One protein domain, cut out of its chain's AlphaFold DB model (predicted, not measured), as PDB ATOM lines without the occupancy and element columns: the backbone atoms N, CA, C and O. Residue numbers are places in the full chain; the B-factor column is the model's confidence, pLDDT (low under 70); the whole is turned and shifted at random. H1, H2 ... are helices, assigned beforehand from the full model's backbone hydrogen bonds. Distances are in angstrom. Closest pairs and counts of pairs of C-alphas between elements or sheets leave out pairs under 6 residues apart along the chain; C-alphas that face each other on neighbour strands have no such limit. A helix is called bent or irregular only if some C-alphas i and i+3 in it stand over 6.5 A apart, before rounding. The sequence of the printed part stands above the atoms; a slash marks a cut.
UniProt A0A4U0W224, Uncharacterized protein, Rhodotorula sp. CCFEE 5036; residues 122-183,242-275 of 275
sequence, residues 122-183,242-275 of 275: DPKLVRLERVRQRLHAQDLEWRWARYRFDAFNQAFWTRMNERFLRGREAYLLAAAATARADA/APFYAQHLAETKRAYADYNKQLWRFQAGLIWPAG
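Overview. This is residues 122 to 183 and 242 to 275 of the 275 residues of an uncharacterized protein of Rhodotorula sp. CCFEE 5036 (UniProt A0A4U0W224). One very long helix, H1, makes the whole length, and the shorter, bent H2 runs back along its middle stretch, arm H2b side by side with it; residues 122 to 137 and 173 to 183 stick out. The printed part has 96 residues, with two named helices, H1 then H2, and no named strand; its class is all helix, and the helices hold 91 of the 96 printed residues. The whole is extended, a rod of 92 by 19 by 12 A, radius of gyration of the C-alphas 24.2 A.

Arrangement. Start on H1, residues 123 to 183. H2, residues 242 to 271, is one helix by its hydrogen bonds but bent, C-alphas 251 and 254 being 7.1 A apart; its arms, H2a to residue 251 and H2b from 254, stand at a steep tilt of 55 degrees. At residues 142 to 156 alone, H1 touches H2b, opposite ways at a shallow tilt of 12 degrees; the closest C-alphas, of Phe 149 and Phe 266, are 6.8 A apart. At residues 164 to 171 alone, H1 touches H2a, opposite ways at a steep 43 degrees; the closest C-alphas, of Tyr 171 and Phe 244, are 7.1 A apart. In H1, H2a and H2b every O i to N i+4 pair is within hydrogen-bond range.

Along the chain. Find C-alpha 123 at (-49.578, -28.265, -11.244); H1 runs 90.2 A to C-alpha 183. H2a measures 14.4 A; H2b runs 26.1 A to C-alpha 271 at (-18.834, -27.271, 1.861).

Size, cuts and confidence. The C-alphas farthest apart, of Asp 122 and Ala 183, are 91.7 A apart. Residues 184 to 241 are not printed; across this cut C-alphas 183 and 242 are 22.9 A apart. Residues 272 to 275 have pLDDT under 70.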
ATOM      1  N   ASP A 122     -51.517 -25.349 -14.386       89.25
ATOM      2  CA  ASP A 122     -50.796 -26.614 -14.534       89.25
ATOM      3  C   ASP A 122     -49.980 -26.882 -13.247       89.25
ATOM      4  O   ASP A 122     -49.047 -26.130 -12.925       89.25
ATOM      5  N   PRO A 123     -50.283 -27.952 -12.485       89.75
ATOM      6  CA  PRO A 123     -49.578 -28.265 -11.244       89.75
ATOM      7  C   PRO A 123     -48.073 -28.489 -11.454       89.75
ATOM      8  O   PRO A 123     -47.283 -28.305 -10.521       89.75
ATOM      9  N   LYS A 124     -47.643 -28.862 -12.668       89.88
ATOM     10  CA  LYS A 124     -46.222 -29.002 -13.004       89.88
ATOM     11  C   LYS A 124     -45.518 -27.652 -13.022       89.88
ATOM     12  O   LYS A 124     -44.429 -27.549 -12.455       89.88
ATOM     13  N   LEU A 125     -46.142 -26.625 -13.601       86.81
ATOM     14  CA  LEU A 125     -45.592 -25.268 -13.629       86.81
ATOM     15  C   LEU A 125     -45.453 -24.710 -12.211       86.81
ATOM     16  O   LEU A 125     -44.393 -24.204 -11.852       86.81
ATOM     17  N   VAL A 126     -46.461 -24.923 -11.358       86.88
ATOM     18  CA  VAL A 126     -46.404 -24.523  -9.940       86.88
ATOM     19  C   VAL A 126     -45.253 -25.219  -9.200       86.88
ATOM     20  O   VAL A 126     -44.539 -24.597  -8.410       86.88
ATOM     21  N   ARG A 127     -45.034 -26.517  -9.452       91.88
ATOM     22  CA  ARG A 127     -43.921 -27.266  -8.848       91.88
ATOM     23  C   ARG A 127     -42.562 -26.754  -9.325       91.88
ATOM     24  O   ARG A 127     -41.656 -26.622  -8.503       91.88
ATOM     25  N   LEU A 128     -42.413 -26.493 -10.624       89.88
ATOM     26  CA  LEU A 128     -41.177 -25.961 -11.198       89.88
ATOM     27  C   LEU A 128     -40.853 -24.580 -10.632       89.88
ATOM     28  O   LEU A 128     -39.721 -24.355 -10.212       89.88
ATOM     29  N   GLU A 129     -41.851 -23.705 -10.522       87.06
ATOM     30  CA  GLU A 129     -41.690 -22.374  -9.939       87.06
ATOM     31  C   GLU A 129     -41.241 -22.452  -8.472       87.06
ATOM     32  O   GLU A 129     -40.308 -21.768  -8.056       87.06
ATOM     33  N   ARG A 130     -41.797 -23.386  -7.691       90.62
ATOM     34  CA  ARG A 130     -41.347 -23.616  -6.310       90.62
ATOM     35  C   ARG A 130     -39.889 -24.082  -6.234       90.62
ATOM     36  O   ARG A 130     -39.143 -23.636  -5.362       90.62
ATOM     37  N   VAL A 131     -39.467 -24.989  -7.120       91.00
ATOM     38  CA  VAL A 131     -38.066 -25.446  -7.179       91.00
ATOM     39  C   VAL A 131     -37.146 -24.294  -7.577       91.00
ATOM     40  O   VAL A 131     -36.102 -24.105  -6.956       91.00
ATOM     41  N   ARG A 132     -37.560 -23.487  -8.555       87.81
ATOM     42  CA  ARG A 132     -36.842 -22.296  -9.011       87.81
ATOM     43  C   ARG A 132     -36.610 -21.306  -7.870       87.81
ATOM     44  O   ARG A 132     -35.473 -20.898  -7.641       87.81
ATOM     45  N   GLN A 133     -37.662 -20.973  -7.123       88.38
ATOM     46  CA  GLN A 133     -37.585 -20.077  -5.968       88.38
ATOM     47  C   GLN A 133     -36.647 -20.623  -4.888       88.38
ATOM     48  O   GLN A 133     -35.818 -19.882  -4.358       88.38
ATOM     49  N   ARG A 134     -36.707 -21.933  -4.610       91.81
ATOM     50  CA  ARG A 134     -35.805 -22.582  -3.648       91.81
ATOM     51  C   ARG A 134     -34.339 -22.494  -4.079       91.81
ATOM     52  O   ARG A 134     -33.496 -22.148  -3.258       91.81
ATOM     53  N   LEU A 135     -34.036 -22.770  -5.348       89.94
ATOM     54  CA  LEU A 135     -32.673 -22.667  -5.880       89.94
ATOM     55  C   LEU A 135     -32.158 -21.224  -5.857       89.94
ATOM     56  O   LEU A 135     -30.995 -20.992  -5.540       89.94
ATOM     57  N   HIS A 136     -33.023 -20.251  -6.148       86.88
ATOM     58  CA  HIS A 136     -32.676 -18.834  -6.073       86.88
ATOM     59  C   HIS A 136     -32.348 -18.394  -4.636       86.88
ATOM     60  O   HIS A 136     -31.350 -17.706  -4.418       86.88
ATOM     61  N   ALA A 137     -33.141 -18.828  -3.652       89.12
ATOM     62  CA  ALA A 137     -32.871 -18.560  -2.240       89.12
ATOM     63  C   ALA A 137     -31.532 -19.173  -1.793       89.12
ATOM     64  O   ALA A 137     -30.713 -18.481  -1.191       89.12
ATOM     65  N   GLN A 138     -31.263 -20.429  -2.166       90.50
ATOM     66  CA  GLN A 138     -29.996 -21.104  -1.858       90.50
ATOM     67  C   GLN A 138     -28.783 -20.412  -2.499       90.50
ATOM     68  O   GLN A 138     -27.738 -20.273  -1.865       90.50
ATOM     69  N   ASP A 139     -28.912 -19.943  -3.743       88.62
ATOM     70  CA  ASP A 139     -27.865 -19.172  -4.422       88.62
ATOM     71  C   ASP A 139     -27.562 -17.847  -3.700       88.62
ATOM     72  O   ASP A 139     -26.396 -17.476  -3.531       88.62
ATOM     73  N   LEU A 140     -28.596 -17.137  -3.240       89.31
ATOM     74  CA  LEU A 140     -28.422 -15.925  -2.440       89.31
ATOM     75  C   LEU A 140     -27.726 -16.230  -1.112       89.31
ATOM     76  O   LEU A 140     -26.728 -15.586  -0.796       89.31
ATOM     77  N   GLU A 141     -28.192 -17.229  -0.362       90.56
ATOM     78  CA  GLU A 141     -27.578 -17.626   0.910       90.56
ATOM     79  C   GLU A 141     -26.094 -17.972   0.748       90.56
ATOM     80  O   GLU A 141     -25.251 -17.493   1.513       90.56
ATOM     81  N   TRP A 142     -25.754 -18.737  -0.292       89.19
ATOM     82  CA  TRP A 142     -24.373 -19.092  -0.597       89.19
ATOM     83  C   TRP A 142     -23.505 -17.858  -0.886       89.19
ATOM     84  O   TRP A 142     -22.414 -17.719  -0.319       89.19
ATOM     85  N   ARG A 143     -23.986 -16.922  -1.717       89.56
ATOM     86  CA  ARG A 143     -23.259 -15.676  -2.019       89.56
ATOM     87  C   ARG A 143     -23.067 -14.820  -0.774       89.56
ATOM     88  O   ARG A 143     -21.971 -14.318  -0.532       89.56
ATOM     89  N   TRP A 144     -24.100 -14.687   0.052       92.12
ATOM     90  CA  TRP A 144     -24.014 -13.954   1.314       92.12
ATOM     91  C   TRP A 144     -23.001 -14.585   2.273       92.12
ATOM     92  O   TRP A 144     -22.207 -13.870   2.886       92.12
ATOM     93  N   ALA A 145     -22.966 -15.916   2.372       91.75
ATOM     94  CA  ALA A 145     -21.968 -16.621   3.170       91.75
ATOM     95  C   ALA A 145     -20.537 -16.346   2.673       91.75
ATOM     96  O   ALA A 145     -19.640 -16.095   3.482       91.75
ATOM     97  N   ARG A 146     -20.327 -16.313   1.351       91.94
ATOM     98  CA  ARG A 146     -19.041 -15.958   0.734       91.94
ATOM     99  C   ARG A 146     -18.623 -14.514   1.012       91.94
ATOM    100  O   ARG A 146     -17.493 -14.297   1.441       91.94
ATOM    101  N   TYR A 147     -19.530 -13.547   0.882       91.75
ATOM    102  CA  TYR A 147     -19.230 -12.152   1.230       91.75
ATOM    103  C   TYR A 147     -18.848 -11.986   2.703       91.75
ATOM    104  O   TYR A 147     -17.895 -11.277   3.021       91.75
ATOM    105  N   ARG A 148     -19.542 -12.677   3.617       94.00
ATOM    106  CA  ARG A 148     -19.196 -12.667   5.048       94.00
ATOM    107  C   ARG A 148     -17.812 -13.260   5.308       94.00
ATOM    108  O   ARG A 148     -17.077 -12.738   6.143       94.00
ATOM    109  N   PHE A 149     -17.460 -14.330   4.599       94.19
ATOM    110  CA  PHE A 149     -16.141 -14.951   4.682       94.19
ATOM    111  C   PHE A 149     -15.024 -14.015   4.195       94.19
ATOM    112  O   PHE A 149     -14.007 -13.866   4.874       94.19
ATOM    113  N   ASP A 150     -15.226 -13.335   3.069       92.25
ATOM    114  CA  ASP A 150     -14.242 -12.385   2.543       92.25
ATOM    115  C   ASP A 150     -14.095 -11.159   3.441       92.25
ATOM    116  O   ASP A 150     -12.972 -10.759   3.743       92.25
ATOM    117  N   ALA A 151     -15.205 -10.622   3.955       91.25
ATOM    118  CA  ALA A 151     -15.180  -9.532   4.926       91.25
ATOM    119  C   ALA A 151     -14.407  -9.924   6.198       91.25
ATOM    120  O   ALA A 151     -13.606  -9.138   6.709       91.25
ATOM    121  N   PHE A 152     -14.590 -11.156   6.686       95.88
ATOM    122  CA  PHE A 152     -13.820 -11.700   7.805       95.88
ATOM    123  C   PHE A 152     -12.314 -11.753   7.496       95.88
ATOM    124  O   PHE A 152     -11.508 -11.275   8.301       95.88
ATOM    125  N   ASN A 153     -11.934 -12.282   6.329       94.62
ATOM    126  CA  ASN A 153     -10.536 -12.346   5.898       94.62
ATOM    127  C   ASN A 153      -9.921 -10.952   5.781       94.62
ATOM    128  O   ASN A 153      -8.857 -10.696   6.344       94.62
ATOM    129  N   GLN A 154     -10.604 -10.038   5.097       91.38
ATOM    130  CA  GLN A 154     -10.141  -8.672   4.904       91.38
ATOM    131  C   GLN A 154      -9.945  -7.960   6.244       91.38
ATOM    132  O   GLN A 154      -8.886  -7.385   6.478       91.38
ATOM    133  N   ALA A 155     -10.908  -8.065   7.164       94.62
ATOM    134  CA  ALA A 155     -10.802  -7.458   8.488       94.62
ATOM    135  C   ALA A 155      -9.622  -8.009   9.302       94.62
ATOM    136  O   ALA A 155      -8.947  -7.251  10.000       94.62
ATOM    137  N   PHE A 156      -9.352  -9.318   9.230       96.75
ATOM    138  CA  PHE A 156      -8.188  -9.909   9.890       96.75
ATOM    139  C   PHE A 156      -6.882  -9.339   9.326       96.75
ATOM    140  O   PHE A 156      -6.077  -8.802  10.088       96.75
ATOM    141  N   TRP A 157      -6.696  -9.398   8.006       95.50
ATOM    142  CA  TRP A 157      -5.452  -8.967   7.367       95.50
ATOM    143  C   TRP A 157      -5.206  -7.463   7.485       95.50
ATOM    144  O   TRP A 157      -4.072  -7.064   7.736       95.50
ATOM    145  N   THR A 158      -6.251  -6.636   7.410       93.94
ATOM    146  CA  THR A 158      -6.138  -5.195   7.673       93.94
ATOM    147  C   THR A 158      -5.594  -4.936   9.078       93.94
ATOM    148  O   THR A 158      -4.567  -4.276   9.217       93.94
ATOM    149  N   ARG A 159      -6.197  -5.525  10.122       97.00
ATOM    150  CA  ARG A 159      -5.734  -5.330  11.510       97.00
ATOM    151  C   ARG A 159      -4.308  -5.833  11.740       97.00
ATOM    152  O   ARG A 159      -3.551  -5.219  12.488       97.00
ATOM    153  N   MET A 160      -3.947  -6.963  11.133       96.62
ATOM    154  CA  MET A 160      -2.601  -7.529  11.250       96.62
ATOM    155  C   MET A 160      -1.550  -6.614  10.625       96.62
ATOM    156  O   MET A 160      -0.528  -6.339  11.257       96.62
ATOM    157  N   ASN A 161      -1.831  -6.089   9.432       95.75
ATOM    158  CA  ASN A 161      -0.924  -5.188   8.733       95.75
ATOM    159  C   ASN A 161      -0.815  -3.837   9.449       95.75
ATOM    160  O   ASN A 161       0.293  -3.345   9.636       95.75
ATOM    161  N   GLU A 162      -1.921  -3.279   9.948       95.69
ATOM    162  CA  GLU A 162      -1.898  -2.073  10.787       95.69
ATOM    163  C   GLU A 162      -1.027  -2.256  12.035       95.69
ATOM    164  O   GLU A 162      -0.187  -1.410  12.344       95.69
ATOM    165  N   ARG A 163      -1.196  -3.376  12.752       96.88
ATOM    166  CA  ARG A 163      -0.392  -3.673  13.944       96.88
ATOM    167  C   ARG A 163       1.086  -3.834  13.595       96.88
ATOM    168  O   ARG A 163       1.932  -3.349  14.341       96.88
ATOM    169  N   PHE A 164       1.393  -4.508  12.488       96.69
ATOM    170  CA  PHE A 164       2.761  -4.675  12.006       96.69
ATOM    171  C   PHE A 164       3.415  -3.329  11.684       96.69
ATOM    172  O   PHE A 164       4.491  -3.041  12.202       96.69
ATOM    173  N   LEU A 165       2.756  -2.491  10.877       96.25
ATOM    174  CA  LEU A 165       3.281  -1.188  10.465       96.25
ATOM    175  C   LEU A 165       3.510  -0.276  11.672       96.25
ATOM    176  O   LEU A 165       4.612   0.241  11.836       96.25
ATOM    177  N   ARG A 166       2.532  -0.189  12.582       97.19
ATOM    178  CA  ARG A 166       2.662   0.588  13.822       97.19
ATOM    179  C   ARG A 166       3.819   0.098  14.694       97.19
ATOM    180  O   ARG A 166       4.587   0.904  15.207       97.19
ATOM    181  N   GLY A 167       3.949  -1.218  14.872       96.94
ATOM    182  CA  GLY A 167       5.042  -1.802  15.654       96.94
ATOM    183  C   GLY A 167       6.411  -1.526  15.029       96.94
ATOM    184  O   GLY A 167       7.356  -1.188  15.738       96.94
ATOM    185  N   ARG A 168       6.504  -1.613  13.699       96.69
ATOM    186  CA  ARG A 168       7.729  -1.325  12.950       96.69
ATOM    187  C   ARG A 168       8.130   0.142  13.083       96.69
ATOM    188  O   ARG A 168       9.296   0.424  13.335       96.69
ATOM    189  N   GLU A 169       7.188   1.065  12.916       96.38
ATOM    190  CA  GLU A 169       7.435   2.504  13.072       96.38
ATOM    191  C   GLU A 169       7.922   2.836  14.484       96.38
ATOM    192  O   GLU A 169       8.933   3.520  14.637       96.38
ATOM    193  N   ALA A 170       7.274   2.281  15.512       96.81
ATOM    194  CA  ALA A 170       7.698   2.453  16.899       96.81
ATOM    195  C   ALA A 170       9.122   1.920  17.144       96.81
ATOM    196  O   ALA A 170       9.926   2.592  17.787       96.81
ATOM    197  N   TYR A 171       9.457   0.750  16.589       96.50
ATOM    198  CA  TYR A 171      10.798   0.169  16.690       96.50
ATOM    199  C   TYR A 171      11.863   1.047  16.019       96.50
ATOM    200  O   TYR A 171      12.916   1.296  16.600       96.50
ATOM    201  N   LEU A 172      11.578   1.567  14.821       94.62
ATOM    202  CA  LEU A 172      12.493   2.461  14.106       94.62
ATOM    203  C   LEU A 172      12.718   3.779  14.857       94.62
ATOM    204  O   LEU A 172      13.850   4.254  14.924       94.62
ATOM    205  N   LEU A 173      11.667   4.355  15.448       95.00
ATOM    206  CA  LEU A 173      11.783   5.561  16.271       95.00
ATOM    207  C   LEU A 173      12.618   5.314  17.531       95.00
ATOM    208  O   LEU A 173      13.460   6.146  17.868       95.00
ATOM    209  N   ALA A 174      12.429   4.171  18.194       95.75
ATOM    210  CA  ALA A 174      13.225   3.784  19.357       95.75
ATOM    211  C   ALA A 174      14.703   3.591  18.990       95.75
ATOM    212  O   ALA A 174      15.571   4.167  19.639       95.75
ATOM    213  N   ALA A 175      14.991   2.870  17.904       94.56
ATOM    214  CA  ALA A 175      16.356   2.677  17.417       94.56
ATOM    215  C   ALA A 175      17.040   4.009  17.067       94.56
ATOM    216  O   ALA A 175      18.199   4.228  17.417       94.56
ATOM    217  N   ALA A 176      16.314   4.931  16.426       92.62
ATOM    218  CA  ALA A 176      16.822   6.264  16.122       92.62
ATOM    219  C   ALA A 176      17.077   7.103  17.387       92.62
ATOM    220  O   ALA A 176      18.029   7.881  17.419       92.62
ATOM    221  N   ALA A 177      16.246   6.962  18.422       93.38
ATOM    222  CA  ALA A 177      16.448   7.633  19.703       93.38
ATOM    223  C   ALA A 177      17.698   7.110  20.426       93.38
ATOM    224  O   ALA A 177      18.507   7.921  20.873       93.38
ATOM    225  N   THR A 178      17.899   5.789  20.468       93.12
ATOM    226  CA  THR A 178      19.106   5.169  21.040       93.12
ATOM    227  C   THR A 178      20.364   5.638  20.315       93.12
ATOM    228  O   THR A 178      21.276   6.146  20.953       93.12
ATOM    229  N   ALA A 179      20.370   5.609  18.978       91.12
ATOM    230  CA  ALA A 179      21.517   6.067  18.192       91.12
ATOM    231  C   ALA A 179      21.868   7.548  18.441       91.12
ATOM    232  O   ALA A 179      23.037   7.926  18.418       91.12
ATOM    233  N   ARG A 180      20.864   8.406  18.685       91.62
ATOM    234  CA  ARG A 180      21.094   9.813  19.058       91.62
ATOM    235  C   ARG A 180      21.665   9.954  20.467       91.62
ATOM    236  O   ARG A 180      22.531  10.799  20.659       91.62
ATOM    237  N   ALA A 181      21.181   9.164  21.425       90.69
ATOM    238  CA  ALA A 181      21.706   9.164  22.787       90.69
ATOM    239  C   ALA A 181      23.175   8.714  22.811       90.69
ATOM    240  O   ALA A 181      24.003   9.383  23.424       90.69
ATOM    241  N   ASP A 182      23.512   7.665  22.056       89.81
ATOM    242  CA  ASP A 182      24.889   7.182  21.908       89.81
ATOM    243  C   ASP A 182      25.789   8.255  21.275       89.81
ATOM    244  O   ASP A 182      26.893   8.499  21.750       89.81
ATOM    245  N   ALA A 183      25.297   8.969  20.254       89.31
ATOM    246  CA  ALA A 183      26.037  10.063  19.623       89.31
ATOM    247  C   ALA A 183      26.268  11.271  20.552       89.31
ATOM    248  O   ALA A 183      27.242  11.993  20.369       89.31
ATOM    249  N   ALA A 242      15.710  -7.798  12.506       96.69
ATOM    250  CA  ALA A 242      15.549  -9.188  12.927       96.69
ATOM    251  C   ALA A 242      14.949  -9.329  14.343       96.69
ATOM    252  O   ALA A 242      14.010 -10.124  14.489       96.69
ATOM    253  N   PRO A 243      15.365  -8.536  15.359       97.81
ATOM    254  CA  PRO A 243      14.761  -8.597  16.691       97.81
ATOM    255  C   PRO A 243      13.271  -8.241  16.675       97.81
ATOM    256  O   PRO A 243      12.451  -8.948  17.264       97.81
ATOM    257  N   PHE A 244      12.901  -7.197  15.925       97.62
ATOM    258  CA  PHE A 244      11.507  -6.790  15.750       97.62
ATOM    259  C   PHE A 244      10.659  -7.907  15.129       97.62
ATOM    260  O   PHE A 244       9.581  -8.223  15.636       97.62
ATOM    261  N   TYR A 245      11.141  -8.547  14.059       97.75
ATOM    262  CA  TYR A 245      10.405  -9.637  13.415       97.75
ATOM    263  C   TYR A 245      10.217 -10.838  14.344       97.75
ATOM    264  O   TYR A 245       9.122 -11.403  14.389       97.75
ATOM    265  N   ALA A 246      11.248 -11.217  15.104       98.06
ATOM    266  CA  ALA A 246      11.161 -12.318  16.058       98.06
ATOM    267  C   ALA A 246      10.085 -12.053  17.124       98.06
ATOM    268  O   ALA A 246       9.228 -12.909  17.371       98.06
ATOM    269  N   GLN A 247      10.074 -10.843  17.691       98.00
ATOM    270  CA  GLN A 247       9.059 -10.424  18.652       98.00
ATOM    271  C   GLN A 247       7.658 -10.402  18.023       98.00
ATOM    272  O   GLN A 247       6.722 -10.991  18.567       98.00
ATOM    273  N   HIS A 248       7.507  -9.779  16.853       97.75
ATOM    274  CA  HIS A 248       6.219  -9.670  16.174       97.75
ATOM    275  C   HIS A 248       5.608 -11.047  15.872       97.75
ATOM    276  O   HIS A 248       4.415 -11.267  16.100       97.75
ATOM    277  N   LEU A 249       6.413 -12.001  15.397       97.62
ATOM    278  CA  LEU A 249       5.965 -13.372  15.139       97.62
ATOM    279  C   LEU A 249       5.537 -14.089  16.425       97.62
ATOM    280  O   LEU A 249       4.519 -14.787  16.429       97.62
ATOM    281  N   ALA A 250       6.272 -13.903  17.525       97.69
ATOM    282  CA  ALA A 250       5.913 -14.478  18.818       97.69
ATOM    283  C   ALA A 250       4.561 -13.941  19.322       97.69
ATOM    284  O   ALA A 250       3.697 -14.722  19.728       97.69
ATOM    285  N   GLU A 251       4.343 -12.628  19.226       97.56
ATOM    286  CA  GLU A 251       3.106 -11.973  19.659       97.56
ATOM    287  C   GLU A 251       1.887 -12.358  18.812       97.56
ATOM    288  O   GLU A 251       0.772 -12.498  19.322       97.56
ATOM    289  N   THR A 252       2.076 -12.520  17.504       97.56
ATOM    290  CA  THR A 252       0.973 -12.746  16.561       97.56
ATOM    291  C   THR A 252       0.592 -14.212  16.399       97.56
ATOM    292  O   THR A 252      -0.518 -14.510  15.953       97.56
ATOM    293  N   LYS A 253       1.454 -15.142  16.821       97.94
ATOM    294  CA  LYS A 253       1.246 -16.592  16.700       97.94
ATOM    295  C   LYS A 253      -0.133 -17.056  17.177       97.94
ATOM    296  O   LYS A 253      -0.780 -17.860  16.508       97.94
ATOM    297  N   ARG A 254      -0.604 -16.541  18.319       97.75
ATOM    298  CA  ARG A 254      -1.925 -16.891  18.862       97.75
ATOM    299  C   ARG A 254      -3.065 -16.387  17.972       97.75
ATOM    300  O   ARG A 254      -3.985 -17.148  17.691       97.75
ATOM    301  N   ALA A 255      -2.975 -15.151  17.484       97.44
ATOM    302  CA  ALA A 255      -3.986 -14.567  16.605       97.44
ATOM    303  C   ALA A 255      -4.127 -15.358  15.293       97.44
ATOM    304  O   ALA A 255      -5.245 -15.601  14.847       97.44
ATOM    305  N   TYR A 256      -3.015 -15.831  14.719       97.25
ATOM    306  CA  TYR A 256      -3.042 -16.710  13.545       97.25
ATOM    307  C   TYR A 256      -3.694 -18.065  13.829       97.25
ATOM    308  O   TYR A 256      -4.459 -18.564  13.005       97.25
ATOM    309  N   ALA A 257      -3.424 -18.664  14.992       97.81
ATOM    310  CA  ALA A 257      -4.070 -19.914  15.381       97.81
ATOM    311  C   ALA A 257      -5.594 -19.746  15.519       97.81
ATOM    312  O   ALA A 257      -6.358 -20.561  14.997       97.81
ATOM    313  N   ASP A 258      -6.036 -18.660  16.159       97.88
ATOM    314  CA  ASP A 258      -7.457 -18.339  16.319       97.88
ATOM    315  C   ASP A 258      -8.129 -18.021  14.975       97.88
ATOM    316  O   ASP A 258      -9.239 -18.495  14.715       97.88
ATOM    317  N   TYR A 259      -7.446 -17.284  14.093       97.88
ATOM    318  CA  TYR A 259      -7.888 -17.028  12.722       97.88
ATOM    319  C   TYR A 259      -8.077 -18.330  11.946       97.88
ATOM    320  O   TYR A 259      -9.165 -18.571  11.434       97.88
ATOM    321  N   ASN A 260      -7.074 -19.212  11.932       97.31
ATOM    322  CA  ASN A 260      -7.154 -20.491  11.228       97.31
ATOM    323  C   ASN A 260      -8.308 -21.352  11.754       97.31
ATOM    324  O   ASN A 260      -9.037 -21.961  10.976       97.31
ATOM    325  N   LYS A 261      -8.533 -21.372  13.073       97.81
ATOM    326  CA  LYS A 261      -9.669 -22.087  13.672       97.81
ATOM    327  C   LYS A 261     -11.014 -21.549  13.176       97.81
ATOM    328  O   LYS A 261     -11.921 -22.332  12.900       97.81
ATOM    329  N   GLN A 262     -11.161 -20.230  13.077       97.06
ATOM    330  CA  GLN A 262     -12.376 -19.602  12.550       97.06
ATOM    331  C   GLN A 262     -12.525 -19.834  11.044       97.06
ATOM    332  O   GLN A 262     -13.617 -20.171  10.590       97.06
ATOM    333  N   LEU A 263     -11.426 -19.751  10.294       95.12
ATOM    334  CA  LEU A 263     -11.373 -20.031   8.863       95.12
ATOM    335  C   LEU A 263     -11.920 -21.429   8.555       95.12
ATOM    336  O   LEU A 263     -12.795 -21.575   7.704       95.12
ATOM    337  N   TRP A 264     -11.478 -22.440   9.310       95.25
ATOM    338  CA  TRP A 264     -11.966 -23.812   9.168       95.25
ATOM    339  C   TRP A 264     -13.457 -23.955   9.466       95.25
ATOM    340  O   TRP A 264     -14.150 -24.688   8.767       95.25
ATOM    341  N   ARG A 265     -13.981 -23.230  10.462       94.31
ATOM    342  CA  ARG A 265     -15.422 -23.235  10.769       94.31
ATOM    343  C   ARG A 265     -16.247 -22.666   9.619       94.31
ATOM    344  O   ARG A 265     -17.264 -23.252   9.261       94.31
ATOM    345  N   PHE A 266     -15.796 -21.565   9.019       92.94
ATOM    346  CA  PHE A 266     -16.462 -21.001   7.846       92.94
ATOM    347  C   PHE A 266     -16.396 -21.942   6.641       92.94
ATOM    348  O   PHE A 266     -17.411 -22.169   5.988       92.94
ATOM    349  N   GLN A 267     -15.225 -22.521   6.357       91.25
ATOM    350  CA  GLN A 267     -15.056 -23.437   5.226       91.25
ATOM    351  C   GLN A 267     -15.904 -24.701   5.375       91.25
ATOM    352  O   GLN A 267     -16.536 -25.117   4.407       91.25
ATOM    353  N   ALA A 268     -15.984 -25.270   6.580       91.19
ATOM    354  CA  ALA A 268     -16.855 -26.408   6.854       91.19
ATOM    355  C   ALA A 268     -18.332 -26.075   6.574       91.19
ATOM    356  O   ALA A 268     -19.023 -26.868   5.940       91.19
ATOM    357  N   GLY A 269     -18.788 -24.878   6.965       88.00
ATOM    358  CA  GLY A 269     -20.146 -24.412   6.668       88.00
ATOM    359  C   GLY A 269     -20.424 -24.194   5.175       88.00
ATOM    360  O   GLY A 269     -21.553 -24.365   4.736       88.00
ATOM    361  N   LEU A 270     -19.404 -23.856   4.378       85.94
ATOM    362  CA  LEU A 270     -19.548 -23.630   2.932       85.94
ATOM    363  C   LEU A 270     -19.557 -24.920   2.101       85.94
ATOM    364  O   LEU A 270     -20.115 -24.928   1.006       85.94
ATOM    365  N   ILE A 271     -18.913 -25.988   2.579       84.69
ATOM    366  CA  ILE A 271     -18.834 -27.271   1.861       84.69
ATOM    367  C   ILE A 271     -20.140 -28.072   2.004       84.69
ATOM    368  O   ILE A 271     -20.411 -28.940   1.177       84.69
ATOM    369  N   TRP A 272     -20.977 -27.766   3.003       62.34
ATOM    370  CA  TRP A 272     -22.126 -28.598   3.359       62.34
ATOM    371  C   TRP A 272     -23.493 -27.899   3.252       62.34
ATOM    372  O   TRP A 272     -24.105 -27.596   4.273       62.34
ATOM    373  N   PRO A 273     -24.048 -27.706   2.040       58.72
ATOM    374  CA  PRO A 273     -25.474 -27.431   1.880       58.72
ATOM    375  C   PRO A 273     -26.306 -28.716   1.673       58.72
ATOM    376  O   PRO A 273     -27.482 -28.630   1.346       58.72
ATOM    377  N   ALA A 274     -25.712 -29.910   1.813       45.94
ATOM    378  CA  ALA A 274     -26.297 -31.182   1.365       45.94
ATOM    379  C   ALA A 274     -27.102 -31.966   2.429       45.94
ATOM    380  O   ALA A 274     -27.324 -33.162   2.244       45.94
ATOM    381  N   GLY A 275     -27.499 -31.330   3.536       49.03
ATOM    382  CA  GLY A 275     -28.349 -31.935   4.575       49.03
ATOM    383  C   GLY A 275     -29.808 -31.540   4.429       49.03
ATOM    384  O   GLY A 275     -30.053 -30.318   4.324       49.03
TER     385      GLY A 275